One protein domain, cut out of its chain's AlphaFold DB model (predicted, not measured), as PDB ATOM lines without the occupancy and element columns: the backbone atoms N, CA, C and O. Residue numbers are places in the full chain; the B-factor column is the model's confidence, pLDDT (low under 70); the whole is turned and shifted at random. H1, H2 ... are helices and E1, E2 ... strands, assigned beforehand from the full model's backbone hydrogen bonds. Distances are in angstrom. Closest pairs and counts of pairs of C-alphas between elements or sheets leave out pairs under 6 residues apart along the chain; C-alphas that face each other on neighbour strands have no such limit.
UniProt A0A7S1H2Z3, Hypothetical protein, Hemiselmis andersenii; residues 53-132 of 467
ATOM      1  N   ASP A  53     -45.465 -38.419  55.192       46.44
ATOM      2  CA  ASP A  53     -44.547 -39.042  54.243       46.44
ATOM      3  C   ASP A  53     -44.864 -38.629  52.814       46.44
ATOM      4  O   ASP A  53     -43.938 -38.389  52.062       46.44
ATOM      5  N   LYS A  54     -46.129 -38.428  52.421       44.19
ATOM      6  CA  LYS A  54     -46.502 -37.962  51.067       44.19
ATOM      7  C   LYS A  54     -46.147 -36.490  50.817       44.19
ATOM      8  O   LYS A  54     -45.699 -36.172  49.718       44.19
ATOM      9  N   VAL A  55     -46.276 -35.606  51.809       41.78
ATOM     10  CA  VAL A  55     -45.871 -34.189  51.703       41.78
ATOM     11  C   VAL A  55     -44.353 -34.058  51.766       41.78
ATOM     12  O   VAL A  55     -43.758 -33.415  50.901       41.78
ATOM     13  N   ALA A  56     -43.698 -34.736  52.711       48.69
ATOM     14  CA  ALA A  56     -42.244 -34.799  52.761       48.69
ATOM     15  C   ALA A  56     -41.664 -35.483  51.511       48.69
ATOM     16  O   ALA A  56     -40.629 -35.045  51.028       48.69
ATOM     17  N   LYS A  57     -42.344 -36.464  50.911       53.97
ATOM     18  CA  LYS A  57     -41.942 -37.115  49.651       53.97
ATOM     19  C   LYS A  57     -42.162 -36.262  48.421       53.97
ATOM     20  O   LYS A  57     -41.334 -36.266  47.513       53.97
ATOM     21  N   ALA A  58     -43.211 -35.452  48.416       47.97
ATOM     22  CA  ALA A  58     -43.408 -34.460  47.375       47.97
ATOM     23  C   ALA A  58     -42.478 -33.234  47.517       47.97
ATOM     24  O   ALA A  58     -42.289 -32.527  46.534       47.97
ATOM     25  N   MET A  59     -41.853 -32.993  48.679       48.75
ATOM     26  CA  MET A  59     -40.817 -31.955  48.849       48.75
ATOM     27  C   MET A  59     -39.368 -32.476  48.767       48.75
ATOM     28  O   MET A  59     -38.491 -31.745  48.307       48.75
ATOM     29  N   TYR A  60     -39.109 -33.715  49.196       49.12
ATOM     30  CA  TYR A  60     -37.765 -34.267  49.439       49.12
ATOM     31  C   TYR A  60     -37.528 -35.688  48.881       49.12
ATOM     32  O   TYR A  60     -36.437 -36.214  49.081       49.12
ATOM     33  N   GLY A  61     -38.496 -36.298  48.182       50.59
ATOM     34  CA  GLY A  61     -38.356 -37.627  47.564       50.59
ATOM     35  C   GLY A  61     -38.729 -38.817  48.460       50.59
ATOM     36  O   GLY A  61     -39.201 -38.641  49.577       50.59
ATOM     37  N   ASP A  62     -38.530 -40.053  47.992       44.34
ATOM     38  CA  ASP A  62     -39.053 -41.312  48.579       44.34
ATOM     39  C   ASP A  62     -38.519 -41.664  49.991       44.34
ATOM     40  O   ASP A  62     -38.722 -42.763  50.501       44.34
ATOM     41  N   MET A  63     -37.826 -40.728  50.634       49.91
ATOM     42  CA  MET A  63     -36.928 -40.911  51.769       49.91
ATOM     43  C   MET A  63     -37.431 -40.235  53.058       49.91
ATOM     44  O   MET A  63     -36.650 -40.013  53.984       49.91
ATOM     45  N   ALA A  64     -38.720 -39.886  53.133       50.00
ATOM     46  CA  ALA A  64     -39.336 -39.368  54.357       50.00
ATOM     47  C   ALA A  64     -39.313 -40.393  55.515       50.00
ATOM     48  O   ALA A  64     -39.024 -40.016  56.650       50.00
ATOM     49  N   ASP A  65     -39.501 -41.674  55.183       46.75
ATOM     50  CA  ASP A  65     -39.838 -42.776  56.099       46.75
ATOM     51  C   ASP A  65     -38.657 -43.454  56.835       46.75
ATOM     52  O   ASP A  65     -38.872 -44.268  57.729       46.75
ATOM     53  N   GLN A  66     -37.394 -43.209  56.458       46.09
ATOM     54  CA  GLN A  66     -36.308 -44.175  56.748       46.09
ATOM     55  C   GLN A  66     -35.385 -43.874  57.944       46.09
ATOM     56  O   GLN A  66     -34.338 -44.504  58.065       46.09
ATOM     57  N   GLY A  67     -35.713 -42.928  58.830       49.38
ATOM     58  CA  GLY A  67     -34.964 -42.693  60.086       49.38
ATOM     59  C   GLY A  67     -33.495 -42.239  59.949       49.38
ATOM     60  O   GLY A  67     -32.845 -41.941  60.948       49.38
ATOM     61  N   VAL A  68     -32.960 -42.145  58.729       47.53
ATOM     62  CA  VAL A  68     -31.616 -41.627  58.445       47.53
ATOM     63  C   VAL A  68     -31.625 -40.099  58.594       47.53
ATOM     64  O   VAL A  68     -32.468 -39.444  57.973       47.53
ATOM     65  N   PRO A  69     -30.679 -39.493  59.342       54.78
ATOM     66  CA  PRO A  69     -30.578 -38.041  59.450       54.78
ATOM     67  C   PRO A  69     -30.486 -37.376  58.072       54.78
ATOM     68  O   PRO A  69     -29.571 -37.652  57.288       54.78
ATOM     69  N   ARG A  70     -31.435 -36.484  57.762       66.00
ATOM     70  CA  ARG A  70     -31.422 -35.728  56.502       66.00
ATOM     71  C   ARG A  70     -30.145 -34.893  56.441       66.00
ATOM     72  O   ARG A  70     -29.885 -34.093  57.339       66.00
ATOM     73  N   LYS A  71     -29.366 -35.035  55.364       82.44
ATOM     74  CA  LYS A  71     -28.208 -34.163  55.123       82.44
ATOM     75  C   LYS A  71     -28.708 -32.728  54.951       82.44
ATOM     76  O   LYS A  71     -29.322 -32.402  53.933       82.44
ATOM     77  N   LYS A  72     -28.440 -31.895  55.956       87.75
ATOM     78  CA  LYS A  72     -28.629 -30.443  55.923       87.75
ATOM     79  C   LYS A  72     -27.274 -29.740  55.865       87.75
ATOM     80  O   LYS A  72     -26.300 -30.245  56.419       87.75
ATOM     81  N   LYS A  73     -27.216 -28.591  55.199       89.06
ATOM     82  CA  LYS A  73     -26.032 -27.725  55.131       89.06
ATOM     83  C   LYS A  73     -26.467 -26.275  55.276       89.06
ATOM     84  O   LYS A  73     -27.368 -25.847  54.562       89.06
ATOM     85  N   GLU A  74     -25.841 -25.533  56.176       93.50
ATOM     86  CA  GLU A  74     -26.015 -24.083  56.263       93.50
ATOM     87  C   GLU A  74     -24.988 -23.408  55.360       93.50
ATOM     88  O   GLU A  74     -23.787 -23.655  55.477       93.50
ATOM     89  N   ALA A  75     -25.473 -22.624  54.402       94.56
ATOM     90  CA  ALA A  75     -24.646 -21.995  53.383       94.56
ATOM     91  C   ALA A  75     -25.395 -20.849  52.692       94.56
ATOM     92  O   ALA A  75     -26.620 -20.731  52.761       94.56
ATOM     93  N   LEU A  76     -24.637 -20.028  51.974       94.94
ATOM     94  CA  LEU A  76     -25.139 -18.912  51.192       94.94
ATOM     95  C   LEU A  76     -25.826 -19.404  49.908       94.94
ATOM     96  O   LEU A  76     -25.197 -20.044  49.062       94.94
ATOM     97  N   CYS A  77     -27.089 -19.052  49.696       94.69
ATOM     98  CA  CYS A  77     -27.847 -19.466  48.518       94.69
ATOM     99  C   CYS A  77     -27.672 -18.519  47.316       94.69
ATOM    100  O   CYS A  77     -28.087 -17.362  47.363       94.69
ATOM    101  N   SER A  78     -27.193 -19.033  46.176       94.56
ATOM    102  CA  SER A  78     -27.038 -18.253  44.926       94.56
ATOM    103  C   SER A  78     -28.349 -17.869  44.208       94.56
ATOM    104  O   SER A  78     -28.286 -17.267  43.131       94.56
ATOM    105  N   TRP A  79     -29.521 -18.233  44.751       93.06
ATOM    106  CA  TRP A  79     -30.834 -17.750  44.286       93.06
ATOM    107  C   TRP A  79     -31.285 -16.494  45.032       93.06
ATOM    108  O   TRP A  79     -31.596 -15.495  44.397       93.06
ATOM    109  N   CYS A  80     -31.343 -16.554  46.367       92.62
ATOM    110  CA  CYS A  80     -31.914 -15.496  47.208       92.62
ATOM    111  C   CYS A  80     -30.882 -14.659  47.973       92.62
ATOM    112  O   CYS A  80     -31.267 -13.696  48.634       92.62
ATOM    113  N   TYR A  81     -29.590 -14.990  47.872       93.50
ATOM    114  CA  TYR A  81     -28.488 -14.237  48.481       93.50
ATOM    115  C   TYR A  81     -28.671 -14.144  50.009       93.50
ATOM    116  O   TYR A  81     -28.466 -13.093  50.609       93.50
ATOM    117  N   GLU A  82     -29.135 -15.245  50.613       91.19
ATOM    118  CA  GLU A  82     -29.294 -15.441  52.061       91.19
ATOM    119  C   GLU A  82     -28.346 -16.530  52.544       91.19
ATOM    120  O   GLU A  82     -28.138 -17.512  51.826       91.19
ATOM    121  N   GLN A  83     -27.879 -16.422  53.786       92.25
ATOM    122  CA  GLN A  83     -27.454 -17.596  54.543       92.25
ATOM    123  C   GLN A  83     -28.711 -18.391  54.916       92.25
ATOM    124  O   GLN A  83     -29.612 -17.858  55.560       92.25
ATOM    125  N   ALA A  84     -28.801 -19.648  54.486       90.50
ATOM    126  CA  ALA A  84     -29.980 -20.482  54.701       90.50
ATOM    127  C   ALA A  84     -29.598 -21.938  54.982       90.50
ATOM    128  O   ALA A  84     -28.503 -22.391  54.642       90.50
ATOM    129  N   VAL A  85     -30.535 -22.698  55.549       88.56
ATOM    130  CA  VAL A  85     -30.458 -24.162  55.561       88.56
ATOM    131  C   VAL A  85     -30.752 -24.678  54.148       88.56
ATOM    132  O   VAL A  85     -31.641 -24.184  53.455       88.56
ATOM    133  N   HIS A  86     -29.998 -25.677  53.704       87.31
ATOM    134  CA  HIS A  86     -30.228 -26.418  52.471       87.31
ATOM    135  C   HIS A  86     -30.428 -27.899  52.792       87.31
ATOM    136  O   HIS A  86     -29.599 -28.495  53.480       87.31
ATOM    137  N   TYR A  87     -31.484 -28.507  52.251       84.75
ATOM    138  CA  TYR A  87     -31.784 -29.932  52.419       84.75
ATOM    139  C   TYR A  87     -31.399 -30.726  51.171       84.75
ATOM    140  O   TYR A  87     -31.733 -30.330  50.055       84.75
ATOM    141  N   PHE A  88     -30.700 -31.845  51.341       84.00
ATOM    142  CA  PHE A  88     -30.310 -32.718  50.234       84.00
ATOM    143  C   PHE A  88     -31.487 -33.574  49.730       84.00
ATOM    144  O   PHE A  88     -32.172 -34.215  50.523       84.00
ATOM    145  N   ILE A  89     -31.668 -33.628  48.409       79.81
ATOM    146  CA  ILE A  89     -32.621 -34.487  47.688       79.81
ATOM    147  C   ILE A  89     -31.805 -35.591  47.002       79.81
ATOM    148  O   ILE A  89     -30.998 -35.296  46.111       79.81
ATOM    149  N   LYS A  90     -31.973 -36.858  47.410       76.81
ATOM    150  CA  LYS A  90     -31.098 -37.958  46.951       76.81
ATOM    151  C   LYS A  90     -31.363 -38.337  45.493       76.81
ATOM    152  O   LYS A  90     -30.415 -38.556  44.743       76.81
ATOM    153  N   GLU A  91     -32.628 -38.344  45.091       75.38
ATOM    154  CA  GLU A  91     -33.150 -38.766  43.786       75.38
ATOM    155  C   GLU A  91     -32.541 -37.957  42.638       75.38
ATOM    156  O   GLU A  91     -32.167 -38.504  41.606       75.38
ATOM    157  N   THR A  92     -32.402 -36.644  42.831       76.31
ATOM    158  CA  THR A  92     -31.752 -35.738  41.875       76.31
ATOM    159  C   THR A  92     -30.282 -35.487  42.211       76.31
ATOM    160  O   THR A  92     -29.552 -34.910  41.403       76.31
ATOM    161  N   SER A  93     -29.831 -35.888  43.405       84.38
ATOM    162  CA  SER A  93     -28.526 -35.536  43.976       84.38
ATOM    163  C   SER A  93     -28.253 -34.025  43.922       84.38
ATOM    164  O   SER A  93     -27.168 -33.584  43.518       84.38
ATOM    165  N   THR A  94     -29.265 -33.242  44.310       87.56
ATOM    166  CA  THR A  94     -29.249 -31.771  44.421       87.56
ATOM    167  C   THR A  94     -29.663 -31.338  45.826       87.56
ATOM    168  O   THR A  94     -30.038 -32.157  46.655       87.56
ATOM    169  N   TRP A  95     -29.652 -30.037  46.089       89.25
ATOM    170  CA  TRP A  95     -30.073 -29.440  47.351       89.25
ATOM    171  C   TRP A  95     -31.238 -28.468  47.136       89.25
ATOM    172  O   TRP A  95     -31.331 -27.830  46.086       89.25
ATOM    173  N   LEU A  96     -32.100 -28.311  48.136       85.88
ATOM    174  CA  LEU A  96     -33.209 -27.360  48.154       85.88
ATOM    175  C   LEU A  96     -32.940 -26.294  49.219       85.88
ATOM    176  O   LEU A  96     -32.771 -26.638  50.386       85.88
ATOM    177  N   CYS A  97     -32.880 -25.021  48.825       88.44
ATOM    178  CA  CYS A  97     -32.743 -23.910  49.771       88.44
ATOM    179  C   CYS A  97     -34.025 -23.742  50.590       88.44
ATOM    180  O   CYS A  97     -35.098 -23.637  50.006       88.44
ATOM    181  N   ASP A  98     -33.945 -23.630  51.910       83.44
ATOM    182  CA  ASP A  98     -35.143 -23.483  52.734       83.44
ATOM    183  C   ASP A  98     -35.808 -22.102  52.598       83.44
ATOM    184  O   ASP A  98     -37.029 -21.987  52.632       83.44
ATOM    185  N   ALA A  99     -35.028 -21.049  52.341       85.31
ATOM    186  CA  ALA A  99     -35.558 -19.689  52.274       85.31
ATOM    187  C   ALA A  99     -36.330 -19.375  50.978       85.31
ATOM    188  O   ALA A  99     -37.304 -18.631  50.999       85.31
ATOM    189  N   CYS A 100     -35.901 -19.928  49.840       86.75
ATOM    190  CA  CYS A 100     -36.503 -19.638  48.528       86.75
ATOM    191  C   CYS A 100     -36.985 -20.874  47.758       86.75
ATOM    192  O   CYS A 100     -37.483 -20.741  46.642       86.75
ATOM    193  N   LYS A 101     -36.763 -22.078  48.303       84.12
ATOM    194  CA  LYS A 101     -36.994 -23.388  47.663       84.12
ATOM    195  C   LYS A 101     -36.380 -23.525  46.252       84.12
ATOM    196  O   LYS A 101     -36.749 -24.396  45.466       84.12
ATOM    197  N   GLY A 102     -35.373 -22.706  45.939       85.94
ATOM    198  CA  GLY A 102     -34.565 -22.822  44.730       85.94
ATOM    199  C   GLY A 102     -33.629 -24.036  44.784       85.94
ATOM    200  O   GLY A 102     -33.007 -24.320  45.813       85.94
ATOM    201  N   ARG A 103     -33.496 -24.751  43.657       87.56
ATOM    202  CA  ARG A 103     -32.574 -25.894  43.525       87.56
ATOM    203  C   ARG A 103     -31.121 -25.457  43.433       87.56
ATOM    204  O   ARG A 103     -30.766 -24.639  42.586       87.56
ATOM    205  N   THR A 104     -30.266 -26.080  44.222       92.12
ATOM    206  CA  THR A 104     -28.841 -25.769  44.293       92.12
ATOM    207  C   THR A 104     -27.970 -27.019  44.218       92.12
ATOM    208  O   THR A 104     -28.426 -28.141  44.437       92.12
ATOM    209  N   ALA A 105     -26.701 -26.822  43.891       93.19
ATOM    210  CA  ALA A 105     -25.615 -27.763  44.113       93.19
ATOM    211  C   ALA A 105     -24.585 -27.107  45.043       93.19
ATOM    212  O   ALA A 105     -24.626 -25.897  45.263       93.19
ATOM    213  N   GLU A 106     -23.654 -27.885  45.583       92.69
ATOM    214  CA  GLU A 106     -22.493 -27.295  46.250       92.69
ATOM    215  C   GLU A 106     -21.662 -26.522  45.220       92.69
ATOM    216  O   GLU A 106     -21.488 -26.979  44.087       92.69
ATOM    217  N   SER A 107     -21.197 -25.323  45.577       91.19
ATOM    218  CA  SER A 107     -20.378 -24.530  44.666       91.19
ATOM    219  C   SER A 107     -18.967 -25.117  44.553       91.19
ATOM    220  O   SER A 107     -18.303 -25.278  45.577       91.19
ATOM    221  N   PRO A 108     -18.444 -25.350  43.333       85.62
ATOM    222  CA  PRO A 108     -17.059 -25.780  43.145       85.62
ATOM    223  C   PRO A 108     -16.042 -24.655  43.405       85.62
ATOM    224  O   PRO A 108     -14.845 -24.915  43.414       85.62
ATOM    225  N   LYS A 109     -16.498 -23.401  43.572       88.31
ATOM    226  CA  LYS A 109     -15.639 -22.211  43.727       88.31
ATOM    227  C   LYS A 109     -15.647 -21.600  45.132       88.31
ATOM    228  O   LYS A 109     -14.769 -20.805  45.435       88.31
ATOM    229  N   ALA A 110     -16.652 -21.899  45.957       90.69
ATOM    230  CA  ALA A 110     -16.823 -21.284  47.275       90.69
ATOM    231  C   ALA A 110     -17.513 -22.278  48.231       90.69
ATOM    232  O   ALA A 110     -18.707 -22.525  48.064       90.69
ATOM    233  N   PRO A 111     -16.805 -22.869  49.214       89.81
ATOM    234  CA  PRO A 111     -17.327 -23.985  50.013       89.81
ATOM    235  C   PRO A 111     -18.519 -23.602  50.906       89.81
ATOM    236  O   PRO A 111     -19.353 -24.457  51.222       89.81
ATOM    237  N   ASP A 112     -18.616 -22.317  51.261       93.06
ATOM    238  CA  ASP A 112     -19.692 -21.707  52.045       93.06
ATOM    239  C   ASP A 112     -20.911 -21.291  51.201       93.06
ATOM    240  O   ASP A 112     -21.867 -20.727  51.728       93.06
ATOM    241  N   CYS A 113     -20.903 -21.570  49.892       94.50
ATOM    242  CA  CYS A 113     -21.952 -21.167  48.964       94.50
ATOM    243  C   CYS A 113     -22.568 -22.355  48.210       94.50
ATOM    244  O   CYS A 113     -21.904 -23.303  47.787       94.50
ATOM    245  N   MET A 114     -23.874 -22.258  47.985       95.12
ATOM    246  CA  MET A 114     -24.669 -23.182  47.192       95.12
ATOM    247  C   MET A 114     -24.951 -22.542  45.834       95.12
ATOM    248  O   MET A 114     -25.664 -21.538  45.736       95.12
ATOM    249  N   ALA A 115     -24.371 -23.112  44.779       94.12
ATOM    250  CA  ALA A 115     -24.558 -22.670  43.403       94.12
ATOM    251  C   ALA A 115     -25.978 -22.999  42.923       94.12
ATOM    252  O   ALA A 115     -26.489 -24.091  43.171       94.12
ATOM    253  N   ARG A 116     -26.638 -22.069  42.228       92.38
ATOM    254  CA  ARG A 116     -28.002 -22.266  41.718       92.38
ATOM    255  C   ARG A 116     -28.004 -23.093  40.438       92.38
ATOM    256  O   ARG A 116     -27.116 -22.935  39.611       92.38
ATOM    257  N   LEU A 117     -28.999 -23.963  40.276       88.50
ATOM    258  CA  LEU A 117     -29.123 -24.852  39.116       88.50
ATOM    259  C   LEU A 117     -30.111 -24.287  38.089       88.50
ATOM    260  O   LEU A 117     -31.325 -24.494  38.190       88.50
ATOM    261  N   GLU A 118     -29.578 -23.604  37.079       78.12
ATOM    262  CA  GLU A 118     -30.348 -23.077  35.949       78.12
ATOM    263  C   GLU A 118     -30.606 -24.197  34.924       78.12
ATOM    264  O   GLU A 118     -29.893 -24.358  33.938       78.12
ATOM    265  N   GLY A 119     -31.601 -25.050  35.191       69.31
ATOM    266  CA  GLY A 119     -31.978 -26.163  34.309       69.31
ATOM    267  C   GLY A 119     -32.044 -27.513  35.023       69.31
ATOM    268  O   GLY A 119     -32.383 -27.577  36.205       69.31
ATOM    269  N   SER A 120     -31.797 -28.600  34.285       60.97
ATOM    270  CA  SER A 120     -31.868 -29.994  34.761       60.97
ATOM    271  C   SER A 120     -30.514 -30.619  35.125       60.97
ATOM    272  O   SER A 120     -30.504 -31.630  35.819       60.97
ATOM    273  N   GLY A 121     -29.391 -30.049  34.676       63.53
ATOM    274  CA  GLY A 121     -28.050 -30.609  34.867       63.53
ATOM    275  C   GLY A 121     -27.206 -29.865  35.905       63.53
ATOM    276  O   GLY A 121     -27.441 -28.696  36.193       63.53
ATOM    277  N   LYS A 122     -26.167 -30.531  36.427       63.22
ATOM    278  CA  LYS A 122     -25.166 -29.910  37.320       63.22
ATOM    279  C   LYS A 122     -24.205 -28.960  36.588       63.22
ATOM    280  O   LYS A 122     -23.618 -28.096  37.222       63.22
ATOM    281  N   GLY A 123     -24.073 -29.091  35.263       67.88
ATOM    282  CA  GLY A 123     -23.206 -28.242  34.435       67.88
ATOM    283  C   GLY A 123     -23.649 -26.776  34.316       67.88
ATOM    284  O   GLY A 123     -22.839 -25.940  33.938       67.88
ATOM    285  N   SER A 124     -24.894 -26.445  34.677       74.94
ATOM    286  CA  SER A 124     -25.408 -25.067  34.745       74.94
ATOM    287  C   SER A 124     -25.474 -24.519  36.179       74.94
ATOM    288  O   SER A 124     -26.331 -23.699  36.515       74.94
ATOM    289  N   ALA A 125     -24.577 -24.993  37.052       86.56
ATOM    290  CA  ALA A 125     -24.438 -24.503  38.417       86.56
ATOM    291  C   ALA A 125     -23.753 -23.124  38.451       86.56
ATOM    292  O   ALA A 125     -22.545 -23.014  38.235       86.56
ATOM    293  N   VAL A 126     -24.505 -22.070  38.782       89.94
ATOM    294  CA  VAL A 126     -23.987 -20.698  38.893       89.94
ATOM    295  C   VAL A 126     -23.780 -20.328  40.363       89.94
ATOM    296  O   VAL A 126     -24.735 -20.241  41.135       89.94
ATOM    297  N   CYS A 127     -22.529 -20.092  40.764       92.31
ATOM    298  CA  CYS A 127     -22.189 -19.560  42.084       92.31
ATOM    299  C   CYS A 127     -22.224 -18.026  42.051       92.31
ATOM    300  O   CYS A 127     -21.343 -17.405  41.454       92.31
ATOM    301  N   ALA A 128     -23.215 -17.418  42.707       88.88
ATOM    302  CA  ALA A 128     -23.366 -15.963  42.746       88.88
ATOM    303  C   ALA A 128     -22.165 -15.280  43.424       88.88
ATOM    304  O   ALA A 128     -21.624 -14.328  42.875       88.88
ATOM    305  N   LYS A 129     -21.665 -15.844  44.534       90.75
ATOM    306  CA  LYS A 129     -20.475 -15.354  45.260       90.75
ATOM    307  C   LYS A 129     -19.173 -15.408  44.440       90.75
ATOM    308  O   LYS A 129     -18.177 -14.825  44.836       90.75
ATOM    309  N   SER A 130     -19.154 -16.120  43.307       89.44
ATOM    310  CA  SER A 130     -17.981 -16.176  42.417       89.44
ATOM    311  C   SER A 130     -17.977 -15.124  41.305       89.44
ATOM    312  O   SER A 130     -17.085 -15.148  40.456       89.44
ATOM    313  N   LYS A 131     -18.981 -14.243  41.273       88.31
ATOM    314  CA  LYS A 131     -18.995 -13.078  40.394       88.31
ATOM    315  C   LYS A 131     -18.294 -11.882  41.051       88.31
ATOM    316  O   LYS A 131     -18.307 -11.751  42.270       88.31
ATOM    317  N   SER A 132     -17.753 -10.983  40.232       89.75
ATOM    318  CA  SER A 132     -17.127  -9.726  40.672       89.75
ATOM    319  C   SER A 132     -18.118  -8.688  41.215       89.75
ATOM    320  O   SER A 132     -17.730  -7.852  42.018       89.75
TER     321      SER A 132
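AT A GLANCE: This is residues 53 to 132 of the 467 residues of the protein "Hypothetical protein" of Hemiselmis andersenii (UniProt A0A7S1H2Z3). A small closed barrel of five short strands, E1 to E5, makes the body; the single short helix H1 lies off one end of the long axis, meeting the barrel at E2 and E3 with its residues 57 to 60, and the stretch after E5 makes a loop back beside that strand and ends in a tail at the other end. The printed part has 80 residues, with one named helix and five named strands in the order H1, E1, E2, E3, E4, E5; the class is mixed, helices and strands, though under half of the residues are in named elements. Round the ring run E1, E2, E3, E4, E5 and back to E1, a mixed sheet in which E5 and E1 are parallel and the other neighbours antiparallel. The whole is compact, with a radius of gyration of the C-alphas of 12.5 A, yet elongated in outline, with spans of 43 by 23 by 18 A.

IN THESE COORDINATES: The helix H1 is residues 53 to 60, 9.6 A from first to last C-alpha, and it begins at C-alpha 53 at (-44.547, -39.042, 54.243). The strand E1 follows at residues 72 to 77, 13.3 A long, with C-alpha 72 at (-28.629, -30.443, 55.923). E2, residues 83 to 89, is the longest strand by residues and measures 18.9 A. E3 is residues 94 to 97, 10.1 A, and E4 is residues 103 to 106, 10.5 A. E5, residues 113 to 117, measures 12.7 A and ends at C-alpha 117 at (-29.123, -24.852, 39.116).

HOW THE PARTS SIT: The five strands form a meander, each strand the antiparallel neighbour of the one before, and E1 and E2, E2 and E3, E3 and E4, E4 and E5 are hairpins. E1 and E2 stand at 128 degrees between their directions, with N 73 and O 86 at 2.9 A, within hydrogen-bond range. E2 and E3 stand at 143 degrees, with N 96 and O 87 at 2.8 A. E3 and E4 stand at 114 degrees, with N 95 and O 104 at 2.8 A. E4 and E5 stand at 133 degrees, with N 105 and O 115 at 2.8 A. E5 and E1 are parallel and close the barrel: C-alphas 113 and 76 face each other at 4.5 A, and N 114 and O 76 are 2.8 A apart. The pairing is staggered, for instance in E1, which pairs with E2 over residues 72 to 76 and with E5 over residues 76 to 77. H1 is on the barrel, with 9 pairs of C-alphas within 10 A; its closest C-alphas to E2 are those of Tyr 60 and Ile 89, 5.4 A apart. In H1 every O i to N i+4 pair is within hydrogen-bond range. Past the named strands, residues 116 to 117 of E5 pair with residues 125 to 126, antiparallel.

THE WHOLE: The two C-alphas farthest apart are those of Asp 65 and Ser 132, at 43.0 A. The printed part has no cut. The link from H1 to E1 is long, with 11 residues; those from E1 to E2, E2 to E3 and E3 to E4 are tight, and that from E4 to E5 is short. Residues 118 to 132 hold no named element, and their C-alphas lie 11 to 23 A from the mean of all C-alphas. The mean pLDDT of the printed part is 78.1; residues 53 to 70 and 119 to 123 are under 70, and H1 has a mean of 48.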